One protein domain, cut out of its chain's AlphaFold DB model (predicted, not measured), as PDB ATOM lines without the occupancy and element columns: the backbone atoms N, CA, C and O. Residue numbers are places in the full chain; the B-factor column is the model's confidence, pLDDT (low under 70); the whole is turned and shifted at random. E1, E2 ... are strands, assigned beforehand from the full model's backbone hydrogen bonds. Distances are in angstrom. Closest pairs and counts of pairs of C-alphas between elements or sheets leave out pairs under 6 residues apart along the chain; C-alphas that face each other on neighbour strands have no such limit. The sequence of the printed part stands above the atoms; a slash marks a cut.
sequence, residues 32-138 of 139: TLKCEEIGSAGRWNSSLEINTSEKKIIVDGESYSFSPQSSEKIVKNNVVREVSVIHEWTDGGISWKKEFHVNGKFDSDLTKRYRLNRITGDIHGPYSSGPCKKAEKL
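Overview. This is residues 32 to 138 of the 139 residues of an uncharacterized protein of Variovorax paradoxus (UniProt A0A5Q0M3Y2). A long sheet of six strands, E5 to E10, curls like part of a barrel, and a smaller twisted sheet of four strands, E1 to E4, stands across one end of it, the two only loosely and partly face to face. The last residues, 132 to 138, run into the space between them, and the tip of the E1 and E2 hairpin, residues 38 to 43, sticks out free. The printed part has 107 residues, no named helix and ten strands, E1 to E10 in chain order; the class is all strand. Both sheets are antiparallel, with strands in chain order. The whole is only just compact, close to loose, with a radius of gyration of the C-alphas of 15.3 A and spans of 43 by 36 by 22 A.

Arrangement. The larger sheet is a meander, each strand the antiparallel neighbour of the one before: E5 (residues 70 to 75), E6 (78 to 90), E7 (93 to 102), E8 (105 to 117), E9 (122 to 125) and E10 (128 to 131). The way across it turns by 125 degrees. E6 and E7 form a hairpin at 163 degrees, with N 83 and O 99 within hydrogen-bond range at 2.8 A. E7 and E8 form another, with N 98 and O 112 at 2.8 A; E8 bends by 65 degrees at residue 109. At the edges, N 73 of E5 and O 80 of E6 are 2.9 A apart, and N 125 of E9 and O 128 of E10 2.8 A. N 115 of E8 and O 124 of E9 are 2.9 A apart. The second meander is E1 (32 to 39), E2 (42 to 51), E3 (56 to 59) and E4 (62 to 65), with N 35 and O 46 at 2.8 A, N 49 and O 58 at 2.8 A, and N 59 and O 62 at 2.8 A. Between the sheets, the closest C-alphas of E1 and E10, those of Cys 35 and Pro 131, are 6.9 A apart. E2 and E7 are only just apart, at 8.3 A.

Along the chain. E1, 22.2 A long, begins at C-alpha 32 (-30.297, -49.552, -18.477). E2 measures 29.2 A, E3 10.1 A, E4 9.9 A, E5 15.8 A, E6 36.3 A, E7 29.9 A, E8 31.0 A and E9 9.9 A. E10, 9.5 A, ends at C-alpha 131 (-33.673, -39.685, -25.396).

Size, cuts and confidence. The two C-alphas farthest apart, those of Thr 32 and Asn 77, are 44.5 A apart. The printed part has no cut, and its nine links are tight. Mean pLDDT of the printed part is 78.6; residues 37 to 44, 65 to 68 and 126 to 138 are under 70.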
ATOM      1  N   THR A  32     -30.232 -49.221 -17.056       84.75
ATOM      2  CA  THR A  32     -30.297 -49.552 -18.477       84.75
ATOM      3  C   THR A  32     -31.583 -48.990 -19.063       84.75
ATOM      4  O   THR A  32     -32.683 -49.341 -18.634       84.75
ATOM      5  N   LEU A  33     -31.446 -48.131 -20.063       80.44
ATOM      6  CA  LEU A  33     -32.535 -47.547 -20.827       80.44
ATOM      7  C   LEU A  33     -32.578 -48.205 -22.203       80.44
ATOM      8  O   LEU A  33     -31.556 -48.318 -22.877       80.44
ATOM      9  N   LYS A  34     -33.771 -48.639 -22.614       80.06
ATOM     10  CA  LYS A  34     -34.025 -49.098 -23.981       80.06
ATOM     11  C   LYS A  34     -34.666 -47.967 -24.752       80.06
ATOM     12  O   LYS A  34     -35.689 -47.436 -24.326       80.06
ATOM     13  N   CYS A  35     -34.058 -47.621 -25.868       74.19
ATOM     14  CA  CYS A  35     -34.396 -46.427 -26.603       74.19
ATOM     15  C   CYS A  35     -34.752 -46.820 -28.024       74.19
ATOM     16  O   CYS A  35     -34.048 -47.605 -28.653       74.19
ATOM     17  N   GLU A  36     -35.863 -46.285 -28.502       72.06
ATOM     18  CA  GLU A  36     -36.389 -46.542 -29.829       72.06
ATOM     19  C   GLU A  36     -36.716 -45.195 -30.468       72.06
ATOM     20  O   GLU A  36     -37.459 -44.397 -29.894       72.06
ATOM     21  N   GLU A  37     -36.181 -44.938 -31.658       68.06
ATOM     22  CA  GLU A  37     -36.596 -43.798 -32.473       68.06
ATOM     23  C   GLU A  37     -36.963 -44.291 -33.875       68.06
ATOM     24  O   GLU A  37     -36.247 -45.057 -34.531       68.06
ATOM     25  N   ILE A  38     -38.135 -43.843 -34.319       63.12
ATOM     26  CA  ILE A  38     -38.657 -44.069 -35.661       63.12
ATOM     27  C   ILE A  38     -38.433 -42.767 -36.428       63.12
ATOM     28  O   ILE A  38     -39.183 -41.802 -36.273       63.12
ATOM     29  N   GLY A  39     -37.360 -42.725 -37.215       64.56
ATOM     30  CA  GLY A  39     -37.009 -41.586 -38.058       64.56
ATOM     31  C   GLY A  39     -37.303 -41.847 -39.535       64.56
ATOM     32  O   GLY A  39     -37.586 -42.967 -39.954       64.56
ATOM     33  N   SER A  40     -37.152 -40.813 -40.364       59.12
ATOM     34  CA  SER A  40     -37.276 -40.918 -41.828       59.12
ATOM     35  C   SER A  40     -36.249 -41.862 -42.473       59.12
ATOM     36  O   SER A  40     -36.484 -42.358 -43.569       59.12
ATOM     37  N   ALA A  41     -35.132 -42.132 -41.789       61.12
ATOM     38  CA  ALA A  41     -34.089 -43.069 -42.211       61.12
ATOM     39  C   ALA A  41     -34.308 -44.520 -41.720       61.12
ATOM     40  O   ALA A  41     -33.477 -45.379 -42.002       61.12
ATOM     41  N   GLY A  42     -35.396 -44.797 -40.989       63.78
ATOM     42  CA  GLY A  42     -35.730 -46.121 -40.459       63.78
ATOM     43  C   GLY A  42     -35.944 -46.150 -38.942       63.78
ATOM     44  O   GLY A  42     -35.886 -45.125 -38.260       63.78
ATOM     45  N   ARG A  43     -36.207 -47.355 -38.420       69.12
ATOM     46  CA  ARG A  43     -36.324 -47.641 -36.983       69.12
ATOM     47  C   ARG A  43     -34.955 -48.040 -36.448       69.12
ATOM     48  O   ARG A  43     -34.357 -48.978 -36.973       69.12
ATOM     49  N   TRP A  44     -34.485 -47.369 -35.404       68.75
ATOM     50  CA  TRP A  44     -33.296 -47.796 -34.673       68.75
ATOM     51  C   TRP A  44     -33.633 -48.038 -33.205       68.75
ATOM     52  O   TRP A  44     -34.486 -47.363 -32.630       68.75
ATOM     53  N   ASN A  45     -32.961 -49.032 -32.629       74.31
ATOM     54  CA  ASN A  45     -33.047 -49.384 -31.219       74.31
ATOM     55  C   ASN A  45     -31.644 -49.271 -30.629       74.31
ATOM     56  O   ASN A  45     -30.706 -49.766 -31.249       74.31
ATOM     57  N   SER A  46     -31.513 -48.658 -29.455       74.62
ATOM     58  CA  SER A  46     -30.259 -48.641 -28.699       74.62
ATOM     59  C   SER A  46     -30.499 -48.982 -27.235       74.62
ATOM     60  O   SER A  46     -31.583 -48.749 -26.689       74.62
ATOM     61  N   SER A  47     -29.480 -49.536 -26.594       80.00
ATOM     62  CA  SER A  47     -29.417 -49.765 -25.158       80.00
ATOM     63  C   SER A  47     -28.375 -48.843 -24.539       80.00
ATOM     64  O   SER A  47     -27.193 -48.939 -24.857       80.00
ATOM     65  N   LEU A  48     -28.804 -47.988 -23.613       82.25
ATOM     66  CA  LEU A  48     -27.941 -47.071 -22.878       82.25
ATOM     67  C   LEU A  48     -27.847 -47.505 -21.414       82.25
ATOM     68  O   LEU A  48     -28.836 -47.454 -20.691       82.25
ATOM     69  N   GLU A  49     -26.661 -47.894 -20.962       85.38
ATOM     70  CA  GLU A  49     -26.367 -48.129 -19.550       85.38
ATOM     71  C   GLU A  49     -25.595 -46.948 -18.964       85.38
ATOM     72  O   GLU A  49     -24.594 -46.506 -19.527       85.38
ATOM     73  N   ILE A  50     -26.038 -46.445 -17.814       83.50
ATOM     74  CA  ILE A  50     -25.370 -45.349 -17.109       83.50
ATOM     75  C   ILE A  50     -25.018 -45.817 -15.702       83.50
ATOM     76  O   ILE A  50     -25.900 -46.015 -14.858       83.50
ATOM     77  N   ASN A  51     -23.716 -45.933 -15.439       84.81
ATOM     78  CA  ASN A  51     -23.169 -46.248 -14.127       84.81
ATOM     79  C   ASN A  51     -22.548 -44.985 -13.512       84.81
ATOM     80  O   ASN A  51     -21.477 -44.520 -13.919       84.81
ATOM     81  N   THR A  52     -23.239 -44.410 -12.522       80.25
ATOM     82  CA  THR A  52     -22.776 -43.188 -11.855       80.25
ATOM     83  C   THR A  52     -21.607 -43.416 -10.913       80.25
ATOM     84  O   THR A  52     -20.736 -42.556 -10.801       80.25
ATOM     85  N   SER A  53     -21.545 -44.606 -10.323       80.06
ATOM     86  CA  SER A  53     -20.510 -45.009  -9.372       80.06
ATOM     87  C   SER A  53     -19.159 -45.235 -10.057       80.06
ATOM     88  O   SER A  53     -18.129 -44.788  -9.563       80.06
ATOM     89  N   GLU A  54     -19.163 -45.878 -11.227       81.62
ATOM     90  CA  GLU A  54     -17.948 -46.192 -12.001       81.62
ATOM     91  C   GLU A  54     -17.563 -45.108 -13.011       81.62
ATOM     92  O   GLU A  54     -16.558 -45.231 -13.708       81.62
ATOM     93  N   LYS A  55     -18.365 -44.046 -13.115       83.06
ATOM     94  CA  LYS A  55     -18.227 -43.006 -14.138       83.06
ATOM     95  C   LYS A  55     -18.141 -43.559 -15.564       83.06
ATOM     96  O   LYS A  55     -17.271 -43.189 -16.354       83.06
ATOM     97  N   LYS A  56     -19.072 -44.457 -15.886       83.69
ATOM     98  CA  LYS A  56     -19.084 -45.229 -17.128       83.69
ATOM     99  C   LYS A  56     -20.439 -45.134 -17.821       83.69
ATOM    100  O   LYS A  56     -21.481 -45.194 -17.167       83.69
ATOM    101  N   ILE A  57     -20.406 -45.006 -19.143       81.88
ATOM    102  CA  ILE A  57     -21.580 -45.156 -20.005       81.88
ATOM    103  C   ILE A  57     -21.346 -46.340 -20.937       81.88
ATOM    104  O   ILE A  57     -20.237 -46.513 -21.430       81.88
ATOM    105  N   ILE A  58     -22.374 -47.147 -21.183       82.44
ATOM    106  CA  ILE A  58     -22.342 -48.210 -22.188       82.44
ATOM    107  C   ILE A  58     -23.451 -47.947 -23.202       82.44
ATOM    108  O   ILE A  58     -24.595 -47.739 -22.814       82.44
ATOM    109  N   VAL A  59     -23.117 -47.946 -24.486       80.00
ATOM    110  CA  VAL A  59     -24.058 -47.750 -25.593       80.00
ATOM    111  C   VAL A  59     -23.981 -48.992 -26.462       80.00
ATOM    112  O   VAL A  59     -22.911 -49.311 -26.961       80.00
ATOM    113  N   ASP A  60     -25.076 -49.735 -26.584       79.88
ATOM    114  CA  ASP A  60     -25.145 -50.962 -27.393       79.88
ATOM    115  C   ASP A  60     -24.047 -51.997 -27.075       79.88
ATOM    116  O   ASP A  60     -23.590 -52.750 -27.928       79.88
ATOM    117  N   GLY A  61     -23.641 -52.053 -25.802       79.94
ATOM    118  CA  GLY A  61     -22.578 -52.936 -25.311       79.94
ATOM    119  C   GLY A  61     -21.170 -52.337 -25.392       79.94
ATOM    120  O   GLY A  61     -20.247 -52.883 -24.785       79.94
ATOM    121  N   GLU A  62     -20.993 -51.193 -26.053       80.50
ATOM    122  CA  GLU A  62     -19.719 -50.483 -26.126       80.50
ATOM    123  C   GLU A  62     -19.547 -49.520 -24.954       80.50
ATOM    124  O   GLU A  62     -20.382 -48.656 -24.696       80.50
ATOM    125  N   SER A  63     -18.443 -49.667 -24.223       79.62
ATOM    126  CA  SER A  63     -18.139 -48.832 -23.064       79.62
ATOM    127  C   SER A  63     -17.449 -47.535 -23.475       79.62
ATOM    128  O   SER A  63     -16.332 -47.555 -23.986       79.62
ATOM    129  N   TYR A  64     -18.042 -46.413 -23.091       74.69
ATOM    130  CA  TYR A  64     -17.484 -45.078 -23.216       74.69
ATOM    131  C   TYR A  64     -17.078 -44.568 -21.833       74.69
ATOM    132  O   TYR A  64     -17.902 -44.394 -20.928       74.69
ATOM    133  N   SER A  65     -15.779 -44.332 -21.657       66.62
ATOM    134  CA  SER A  65     -15.266 -43.575 -20.521       66.62
ATOM    135  C   SER A  65     -15.155 -42.110 -20.922       66.62
ATOM    136  O   SER A  65     -14.575 -41.769 -21.954       66.62
ATOM    137  N   PHE A  66     -15.686 -41.215 -20.092       67.31
ATOM    138  CA  PHE A  66     -15.366 -39.802 -20.242       67.31
ATOM    139  C   PHE A  66     -13.981 -39.570 -19.639       67.31
ATOM    140  O   PHE A  66     -13.825 -39.165 -18.488       67.31
ATOM    141  N   SER A  67     -12.953 -39.855 -20.419       62.47
ATOM    142  CA  SER A  67     -11.646 -39.258 -20.179       62.47
ATOM    143  C   SER A  67     -11.658 -37.843 -20.762       62.47
ATOM    144  O   SER A  67     -12.310 -37.631 -21.788       62.47
ATOM    145  N   PRO A  68     -10.962 -36.863 -20.159       64.75
ATOM    146  CA  PRO A  68     -10.746 -35.573 -20.798       64.75
ATOM    147  C   PRO A  68     -10.106 -35.804 -22.168       64.75
ATOM    148  O   PRO A  68      -8.953 -36.220 -22.264       64.75
ATOM    149  N   GLN A  69     -10.880 -35.598 -23.228       70.31
ATOM    150  CA  GLN A  69     -10.378 -35.675 -24.588       70.31
ATOM    151  C   GLN A  69     -10.037 -34.269 -25.048       70.31
ATOM    152  O   GLN A  69     -10.835 -33.341 -24.895       70.31
ATOM    153  N   SER A  70      -8.844 -34.116 -25.610       80.19
ATOM    154  CA  SER A  70      -8.429 -32.891 -26.270       80.19
ATOM    155  C   SER A  70      -8.087 -33.194 -27.716       80.19
ATOM    156  O   SER A  70      -7.288 -34.092 -27.979       80.19
ATOM    157  N   SER A  71      -8.642 -32.425 -28.641       85.31
ATOM    158  CA  SER A  71      -8.250 -32.466 -30.047       85.31
ATOM    159  C   SER A  71      -7.751 -31.095 -30.475       85.31
ATOM    160  O   SER A  71      -8.202 -30.074 -29.959       85.31
ATOM    161  N   GLU A  72      -6.798 -31.060 -31.399       90.00
ATOM    162  CA  GLU A  72      -6.241 -29.821 -31.934       90.00
ATOM    163  C   GLU A  72      -6.268 -29.870 -33.460       90.00
ATOM    164  O   GLU A  72      -5.940 -30.887 -34.069       90.00
ATOM    165  N   LYS A  73      -6.697 -28.773 -34.083       89.12
ATOM    166  CA  LYS A  73      -6.777 -28.638 -35.537       89.12
ATOM    167  C   LYS A  73      -6.485 -27.210 -35.969       89.12
ATOM    168  O   LYS A  73      -6.804 -26.261 -35.258       89.12
ATOM    169  N   ILE A  74      -5.939 -27.046 -37.170       88.69
ATOM    170  CA  ILE A  74      -5.710 -25.726 -37.764       88.69
ATOM    171  C   ILE A  74      -6.910 -25.366 -38.643       88.69
ATOM    172  O   ILE A  74      -7.240 -26.085 -39.585       88.69
ATOM    173  N   VAL A  75      -7.571 -24.246 -38.351       87.94
ATOM    174  CA  VAL A  75      -8.722 -23.727 -39.102       87.94
ATOM    175  C   VAL A  75      -8.426 -22.297 -39.533       87.94
ATOM    176  O   VAL A  75      -8.320 -21.408 -38.691       87.94
ATOM    177  N   LYS A  76      -8.313 -22.056 -40.847       88.00
ATOM    178  CA  LYS A  76      -8.049 -20.716 -41.415       88.00
ATOM    179  C   LYS A  76      -6.890 -19.996 -40.700       88.00
ATOM    180  O   LYS A  76      -7.049 -18.868 -40.244       88.00
ATOM    181  N   ASN A  77      -5.754 -20.681 -40.560       89.94
ATOM    182  CA  ASN A  77      -4.538 -20.218 -39.871       89.94
ATOM    183  C   ASN A  77      -4.653 -20.011 -38.350       89.94
ATOM    184  O   ASN A  77      -3.720 -19.493 -37.745       89.94
ATOM    185  N   ASN A  78      -5.743 -20.444 -37.716       87.88
ATOM    186  CA  ASN A  78      -5.865 -20.459 -36.261       87.88
ATOM    187  C   ASN A  78      -5.727 -21.883 -35.730       87.88
ATOM    188  O   ASN A  78      -6.346 -22.804 -36.261       87.88
ATOM    189  N   VAL A  79      -4.961 -22.060 -34.659       89.44
ATOM    190  CA  VAL A  79      -4.919 -23.314 -33.901       89.44
ATOM    191  C   VAL A  79      -6.161 -23.367 -33.023       89.44
ATOM    192  O   VAL A  79      -6.318 -22.550 -32.120       89.44
ATOM    193  N   VAL A  80      -7.057 -24.304 -33.302       90.31
ATOM    194  CA  VAL A  80      -8.276 -24.535 -32.532       90.31
ATOM    195  C   VAL A  80      -8.111 -25.826 -31.753       90.31
ATOM    196  O   VAL A  80      -8.010 -26.902 -32.342       90.31
ATOM    197  N   ARG A  81      -8.113 -25.718 -30.427       90.50
ATOM    198  CA  ARG A  81      -8.140 -26.859 -29.516       90.50
ATOM    199  C   ARG A  81      -9.532 -27.005 -28.918       90.50
ATOM    200  O   ARG A  81     -10.072 -26.043 -28.386       90.50
ATOM    201  N   GLU A  82     -10.098 -28.197 -29.009       89.31
ATOM    202  CA  GLU A  82     -11.352 -28.583 -28.362       89.31
ATOM    203  C   GLU A  82     -11.020 -29.470 -27.164       89.31
ATOM    204  O   GLU A  82     -10.250 -30.420 -27.306       89.31
ATOM    205  N   VAL A  83     -11.578 -29.161 -25.995       87.12
ATOM    206  CA  VAL A  83     -11.363 -29.908 -24.751       87.12
ATOM    207  C   VAL A  83     -12.711 -30.300 -24.153       87.12
ATOM    208  O   VAL A  83     -13.544 -29.444 -23.862       87.12
ATOM    209  N   SER A  84     -12.923 -31.597 -23.942       84.62
ATOM    210  CA  SER A  84     -14.097 -32.123 -23.245       84.62
ATOM    211  C   SER A  84     -13.853 -32.139 -21.735       84.62
ATOM    212  O   SER A  84     -12.975 -32.849 -21.247       84.62
ATOM    213  N   VAL A  85     -14.650 -31.375 -20.987       86.44
ATOM    214  CA  VAL A  85     -14.527 -31.197 -19.534       86.44
ATOM    215  C   VAL A  85     -15.814 -31.624 -18.838       86.44
ATOM    216  O   VAL A  85     -16.845 -30.947 -18.932       86.44
ATOM    217  N   ILE A  86     -15.761 -32.726 -18.089       86.06
ATOM    218  CA  ILE A  86     -16.867 -33.141 -17.217       86.06
ATOM    219  C   ILE A  86     -16.978 -32.155 -16.059       86.06
ATOM    220  O   ILE A  86     -16.003 -31.891 -15.363       86.06
ATOM    221  N   HIS A  87     -18.180 -31.639 -15.848       85.00
ATOM    222  CA  HIS A  87     -18.489 -30.740 -14.742       85.00
ATOM    223  C   HIS A  87     -19.201 -31.457 -13.600       85.00
ATOM    224  O   HIS A  87     -18.962 -31.148 -12.437       85.00
ATOM    225  N   GLU A  88     -20.066 -32.419 -13.916       87.25
ATOM    226  CA  GLU A  88     -20.855 -33.126 -12.914       87.25
ATOM    227  C   GLU A  88     -21.029 -34.588 -13.307       87.25
ATOM    228  O   GLU A  88     -21.324 -34.897 -14.463       87.25
ATOM    229  N   TRP A  89     -20.894 -35.464 -12.316       85.81
ATOM    230  CA  TRP A  89     -21.269 -36.865 -12.406       85.81
ATOM    231  C   TRP A  89     -22.021 -37.240 -11.131       85.81
ATOM    232  O   TRP A  89     -21.408 -37.436 -10.083       85.81
ATOM    233  N   THR A  90     -23.348 -37.255 -11.201       87.00
ATOM    234  CA  THR A  90     -24.232 -37.482 -10.051       87.00
ATOM    235  C   THR A  90     -25.308 -38.497 -10.401       87.00
ATOM    236  O   THR A  90     -25.514 -38.839 -11.564       87.00
ATOM    237  N   ASP A  91     -26.053 -38.952  -9.398       82.25
ATOM    238  CA  ASP A  91     -27.170 -39.881  -9.594       82.25
ATOM    239  C   ASP A  91     -28.284 -39.324 -10.493       82.25
ATOM    240  O   ASP A  91     -29.038 -40.098 -11.089       82.25
ATOM    241  N   GLY A  92     -28.362 -37.995 -10.628       83.25
ATOM    242  CA  GLY A  92     -29.282 -37.315 -11.539       83.25
ATOM    243  C   GLY A  92     -28.806 -37.277 -12.993       83.25
ATOM    244  O   GLY A  92     -29.602 -36.976 -13.885       83.25
ATOM    245  N   GLY A  93     -27.533 -37.577 -13.263       85.62
ATOM    246  CA  GLY A  93     -26.982 -37.548 -14.609       85.62
ATOM    247  C   GLY A  93     -25.565 -37.005 -14.705       85.62
ATOM    248  O   GLY A  93     -24.821 -36.904 -13.731       85.62
ATOM    249  N   ILE A  94     -25.190 -36.661 -15.932       87.31
ATOM    250  CA  ILE A  94     -23.831 -36.255 -16.285       87.31
ATOM    251  C   ILE A  94     -23.908 -34.912 -16.988       87.31
ATOM    252  O   ILE A  94     -24.736 -34.725 -17.878       87.31
ATOM    253  N   SER A  95     -23.052 -33.967 -16.612       88.88
ATOM    254  CA  SER A  95     -22.903 -32.712 -17.346       88.88
ATOM    255  C   SER A  95     -21.459 -32.479 -17.747       88.88
ATOM    256  O   SER A  95     -20.526 -32.744 -16.986       88.88
ATOM    257  N   TRP A  96     -21.271 -31.981 -18.963       88.06
ATOM    258  CA  TRP A  96     -19.952 -31.696 -19.507       88.06
ATOM    259  C   TRP A  96     -19.988 -30.486 -20.433       88.06
ATOM    260  O   TRP A  96     -21.045 -30.024 -20.877       88.06
ATOM    261  N   LYS A  97     -18.804 -29.948 -20.711       88.00
ATOM    262  CA  LYS A  97     -18.596 -28.873 -21.672       88.00
ATOM    263  C   LYS A  97     -17.578 -29.297 -22.713       88.00
ATOM    264  O   LYS A  97     -16.656 -30.041 -22.405       88.00
ATOM    265  N   LYS A  98     -17.746 -28.788 -23.926       87.31
ATOM    266  CA  LYS A  98     -16.705 -28.733 -24.947       87.31
ATOM    267  C   LYS A  98     -16.191 -27.305 -24.977       87.31
ATOM    268  O   LYS A  98     -16.907 -26.407 -25.422       87.31
ATOM    269  N   GLU A  99     -15.013 -27.102 -24.412       90.50
ATOM    270  CA  GLU A  99     -14.318 -25.822 -24.361       90.50
ATOM    271  C   GLU A  99     -13.464 -25.664 -25.613       90.50
ATOM    272  O   GLU A  99     -12.836 -26.619 -26.070       90.50
ATOM    273  N   PHE A 100     -13.448 -24.461 -26.177       90.44
ATOM    274  CA  PHE A 100     -12.669 -24.163 -27.372       90.44
ATOM    275  C   PHE A 100     -11.592 -23.148 -27.030       90.44
ATOM    276  O   PHE A 100     -11.864 -22.132 -26.396       90.44
ATOM    277  N   HIS A 101     -10.369 -23.426 -27.463       91.56
ATOM    278  CA  HIS A 101      -9.248 -22.511 -27.362       91.56
ATOM    279  C   HIS A 101      -8.767 -22.154 -28.762       91.56
ATOM    280  O   HIS A 101      -8.390 -23.038 -29.529       91.56
ATOM    281  N   VAL A 102      -8.746 -20.865 -29.084       92.31
ATOM    282  CA  VAL A 102      -8.251 -20.341 -30.359       92.31
ATOM    283  C   VAL A 102      -6.907 -19.672 -30.106       92.31
ATOM    284  O   VAL A 102      -6.802 -18.738 -29.311       92.31
ATOM    285  N   ASN A 103      -5.854 -20.180 -30.744       93.25
ATOM    286  CA  ASN A 103      -4.465 -19.756 -30.543       93.25
ATOM    287  C   ASN A 103      -4.078 -19.724 -29.051       93.25
ATOM    288  O   ASN A 103      -3.469 -18.772 -28.564       93.25
ATOM    289  N   GLY A 104      -4.500 -20.751 -28.306       90.00
ATOM    290  CA  GLY A 104      -4.236 -20.905 -26.872       90.00
ATOM    291  C   GLY A 104      -5.172 -20.129 -25.937       90.00
ATOM    292  O   GLY A 104      -5.156 -20.382 -24.734       90.00
ATOM    293  N   LYS A 105      -6.029 -19.234 -26.448       93.19
ATOM    294  CA  LYS A 105      -6.985 -18.471 -25.629       93.19
ATOM    295  C   LYS A 105      -8.345 -19.152 -25.586       93.19
ATOM    296  O   LYS A 105      -8.887 -19.474 -26.635       93.19
ATOM    297  N   PHE A 106      -8.887 -19.331 -24.385       90.81
ATOM    298  CA  PHE A 106     -10.245 -19.836 -24.186       90.81
ATOM    299  C   PHE A 106     -11.285 -18.902 -24.823       90.81
ATOM    300  O   PHE A 106     -11.205 -17.684 -24.657       90.81
ATOM    301  N   ASP A 107     -12.258 -19.488 -25.516       91.44
ATOM    302  CA  ASP A 107     -13.375 -18.811 -26.167       91.44
ATOM    303  C   ASP A 107     -14.708 -19.309 -25.573       91.44
ATOM    304  O   ASP A 107     -15.143 -20.455 -25.768       91.44
ATOM    305  N   SER A 108     -15.368 -18.435 -24.811       87.31
ATOM    306  CA  SER A 108     -16.637 -18.743 -24.148       87.31
ATOM    307  C   SER A 108     -17.810 -18.870 -25.112       87.31
ATOM    308  O   SER A 108     -18.744 -19.616 -24.818       87.31
ATOM    309  N   ASP A 109     -17.771 -18.177 -26.248       86.12
ATOM    310  CA  ASP A 109     -18.887 -18.103 -27.196       86.12
ATOM    311  C   ASP A 109     -18.974 -19.392 -28.022       86.12
ATOM    312  O   ASP A 109     -20.050 -19.888 -28.387       86.12
ATOM    313  N   LEU A 110     -17.815 -20.002 -28.260       83.94
ATOM    314  CA  LEU A 110     -17.710 -21.309 -28.890       83.94
ATOM    315  C   LEU A 110     -18.002 -22.461 -27.923       83.94
ATOM    316  O   LEU A 110     -18.427 -23.525 -28.377       83.94
ATOM    317  N   THR A 111     -17.854 -22.254 -26.612       85.50
ATOM    318  CA  THR A 111     -18.046 -23.303 -25.602       85.50
ATOM    319  C   THR A 111     -19.461 -23.880 -25.632       85.50
ATOM    320  O   THR A 111     -20.460 -23.167 -25.512       85.50
ATOM    321  N   LYS A 112     -19.567 -25.206 -25.760       86.12
ATOM    322  CA  LYS A 112     -20.848 -25.929 -25.812       86.12
ATOM    323  C   LYS A 112     -21.069 -26.705 -24.523       86.12
ATOM    324  O   LYS A 112     -20.139 -27.308 -23.998       86.12
ATOM    325  N   ARG A 113     -22.293 -26.683 -23.999       87.25
ATOM    326  CA  ARG A 113     -22.663 -27.360 -22.746       87.25
ATOM    327  C   ARG A 113     -23.633 -28.488 -23.033       87.25
ATOM    328  O   ARG A 113     -24.517 -28.329 -23.872       87.25
ATOM    329  N   TYR A 114     -23.471 -29.576 -22.299       85.88
ATOM    330  CA  TYR A 114     -24.269 -30.775 -22.456       85.88
ATOM    331  C   TYR A 114     -24.702 -31.323 -21.097       85.88
ATOM    332  O   TYR A 114     -23.968 -31.213 -20.109       85.88
ATOM    333  N   ARG A 115     -25.891 -31.925 -21.053       87.31
ATOM    334  CA  ARG A 115     -26.384 -32.675 -19.895       87.31
ATOM    335  C   ARG A 115     -27.112 -33.929 -20.352       87.31
ATOM    336  O   ARG A 115     -28.022 -33.834 -21.164       87.31
ATOM    337  N   LEU A 116     -26.734 -35.070 -19.796       84.88
ATOM    338  CA  LEU A 116     -27.452 -36.332 -19.897       84.88
ATOM    339  C   LEU A 116     -28.247 -36.537 -18.608       84.88
ATOM    340  O   LEU A 116     -27.660 -36.548 -17.526       84.88
ATOM    341  N   ASN A 117     -29.561 -36.705 -18.715       85.12
ATOM    342  CA  ASN A 117     -30.406 -37.136 -17.608       85.12
ATOM    343  C   ASN A 117     -30.305 -38.659 -17.461       85.12
ATOM    344  O   ASN A 117     -30.591 -39.394 -18.404       85.12
ATOM    345  N   ARG A 118     -29.913 -39.144 -16.279       82.88
ATOM    346  CA  ARG A 118     -29.737 -40.588 -16.055       82.88
ATOM    347  C   ARG A 118     -31.054 -41.373 -16.073       82.88
ATOM    348  O   ARG A 118     -31.049 -42.540 -16.445       82.88
ATOM    349  N   ILE A 119     -32.160 -40.758 -15.660       81.19
ATOM    350  CA  ILE A 119     -33.457 -41.434 -15.530       81.19
ATOM    351  C   ILE A 119     -34.148 -41.535 -16.888       81.19
ATOM    352  O   ILE A 119     -34.681 -42.586 -17.226       81.19
ATOM    353  N   THR A 120     -34.151 -40.447 -17.660       77.81
ATOM    354  CA  THR A 120     -34.858 -40.405 -18.950       77.81
ATOM    355  C   THR A 120     -33.969 -40.768 -20.134       77.81
ATOM    356  O   THR A 120     -34.477 -41.110 -21.197       77.81
ATOM    357  N   GLY A 121     -32.644 -40.696 -19.976       74.94
ATOM    358  CA  GLY A 121     -31.692 -40.871 -21.074       74.94
ATOM    359  C   GLY A 121     -31.620 -39.666 -22.007       74.94
ATOM    360  O   GLY A 121     -30.938 -39.727 -23.029       74.94
ATOM    361  N   ASP A 122     -32.314 -38.572 -21.678       77.44
ATOM    362  CA  ASP A 122     -32.324 -37.366 -22.496       77.44
ATOM    363  C   ASP A 122     -30.973 -36.673 -22.466       77.44
ATOM    364  O   ASP A 122     -30.447 -36.338 -21.401       77.44
ATOM    365  N   ILE A 123     -30.447 -36.399 -23.657       77.94
ATOM    366  CA  ILE A 123     -29.294 -35.526 -23.826       77.94
ATOM    367  C   ILE A 123     -29.783 -34.153 -24.259       77.94
ATOM    368  O   ILE A 123     -30.460 -34.011 -25.274       77.94
ATOM    369  N   HIS A 124     -29.380 -33.134 -23.510       78.56
ATOM    370  CA  HIS A 124     -29.562 -31.731 -23.843       78.56
ATOM    371  C   HIS A 124     -28.226 -31.122 -24.252       78.56
ATOM    372  O   HIS A 124     -27.262 -31.183 -23.493       78.56
ATOM    373  N   GLY A 125     -28.178 -30.497 -25.425       78.94
ATOM    374  CA  GLY A 125     -27.028 -29.767 -25.933       78.94
ATOM    375  C   GLY A 125     -27.337 -29.032 -27.244       78.94
ATOM    376  O   GLY A 125     -28.390 -29.229 -27.847       78.94
ATOM    377  N   PRO A 126     -26.419 -28.181 -27.728       68.69
ATOM    378  CA  PRO A 126     -26.647 -27.319 -28.893       68.69
ATOM    379  C   PRO A 126     -26.832 -28.068 -30.224       68.69
ATOM    380  O   PRO A 126     -27.343 -27.491 -31.178       68.69
ATOM    381  N   TYR A 127     -26.443 -29.344 -30.290       61.44
ATOM    382  CA  TYR A 127     -26.605 -30.203 -31.473       61.44
ATOM    383  C   TYR A 127     -27.315 -31.527 -31.154       61.44
ATOM    384  O   TYR A 127     -27.437 -32.393 -32.020       61.44
ATOM    385  N   SER A 128     -27.766 -31.699 -29.910       57.62
ATOM    386  CA  SER A 128     -28.366 -32.934 -29.415       57.62
ATOM    387  C   SER A 128     -29.553 -32.617 -28.509       57.62
ATOM    388  O   SER A 128     -29.413 -32.001 -27.457       57.62
ATOM    389  N   SER A 129     -30.736 -33.042 -28.939       54.22
ATOM    390  CA  SER A 129     -31.941 -33.096 -28.118       54.22
ATOM    391  C   SER A 129     -32.663 -34.415 -28.390       54.22
ATOM    392  O   SER A 129     -32.885 -34.776 -29.553       54.22
ATOM    393  N   GLY A 130     -32.971 -35.148 -27.319       55.47
ATOM    394  CA  GLY A 130     -33.785 -36.367 -27.342       55.47
ATOM    395  C   GLY A 130     -33.223 -37.521 -26.497       55.47
ATOM    396  O   GLY A 130     -32.031 -37.507 -26.157       55.47
ATOM    397  N   PRO A 131     -34.062 -38.524 -26.187       58.19
ATOM    398  CA  PRO A 131     -33.673 -39.685 -25.396       58.19
ATOM    399  C   PRO A 131     -32.717 -40.568 -26.192       58.19
ATOM    400  O   PRO A 131     -33.011 -40.970 -27.317       58.19
ATOM    401  N   CYS A 132     -31.549 -40.853 -25.613       58.38
ATOM    402  CA  CYS A 132     -30.555 -41.802 -26.123       58.38
ATOM    403  C   CYS A 132     -30.074 -41.563 -27.560       58.38
ATOM    404  O   CYS A 132     -29.538 -42.467 -28.202       58.38
ATOM    405  N   LYS A 133     -30.268 -40.353 -28.088       56.66
ATOM    406  CA  LYS A 133     -29.936 -40.021 -29.467       56.66
ATOM    407  C   LYS A 133     -28.438 -40.186 -29.682       56.66
ATOM    408  O   LYS A 133     -27.656 -39.388 -29.172       56.66
ATOM    409  N   LYS A 134     -28.078 -41.225 -30.440       53.25
ATOM    410  CA  LYS A 134     -26.738 -41.555 -30.938       53.25
ATOM    411  C   LYS A 134     -25.639 -41.104 -29.974       53.25
ATOM    412  O   LYS A 134     -24.887 -40.181 -30.282       53.25
ATOM    413  N   ALA A 135     -25.591 -41.718 -28.790       47.81
ATOM    414  CA  ALA A 135     -24.576 -41.418 -27.784       47.81
ATOM    415  C   ALA A 135     -23.141 -41.566 -28.340       47.81
ATOM    416  O   ALA A 135     -22.256 -40.844 -27.900       47.81
ATOM    417  N   GLU A 136     -22.944 -42.343 -29.414       46.59
ATOM    418  CA  GLU A 136     -21.722 -42.365 -30.245       46.59
ATOM    419  C   GLU A 136     -21.269 -40.980 -30.756       46.59
ATOM    420  O   GLU A 136     -20.094 -40.769 -31.008       46.59
ATOM    421  N   LYS A 137     -22.184 -40.019 -30.957       48.94
ATOM    422  CA  LYS A 137     -21.864 -38.649 -31.410       48.94
ATOM    423  C   LYS A 137     -21.487 -37.703 -30.264       48.94
ATOM    424  O   LYS A 137     -21.205 -36.529 -30.519       48.94
ATOM    425  N   LEU A 138     -21.570 -38.161 -29.015       51.69
ATOM    426  CA  LEU A 138     -21.286 -37.356 -27.823       51.69
ATOM    427  C   LEU A 138     -19.843 -37.503 -27.337       51.69
ATOM    428  O   LEU A 138     -19.381 -36.622 -26.607       51.69
TER     429      LEU A 138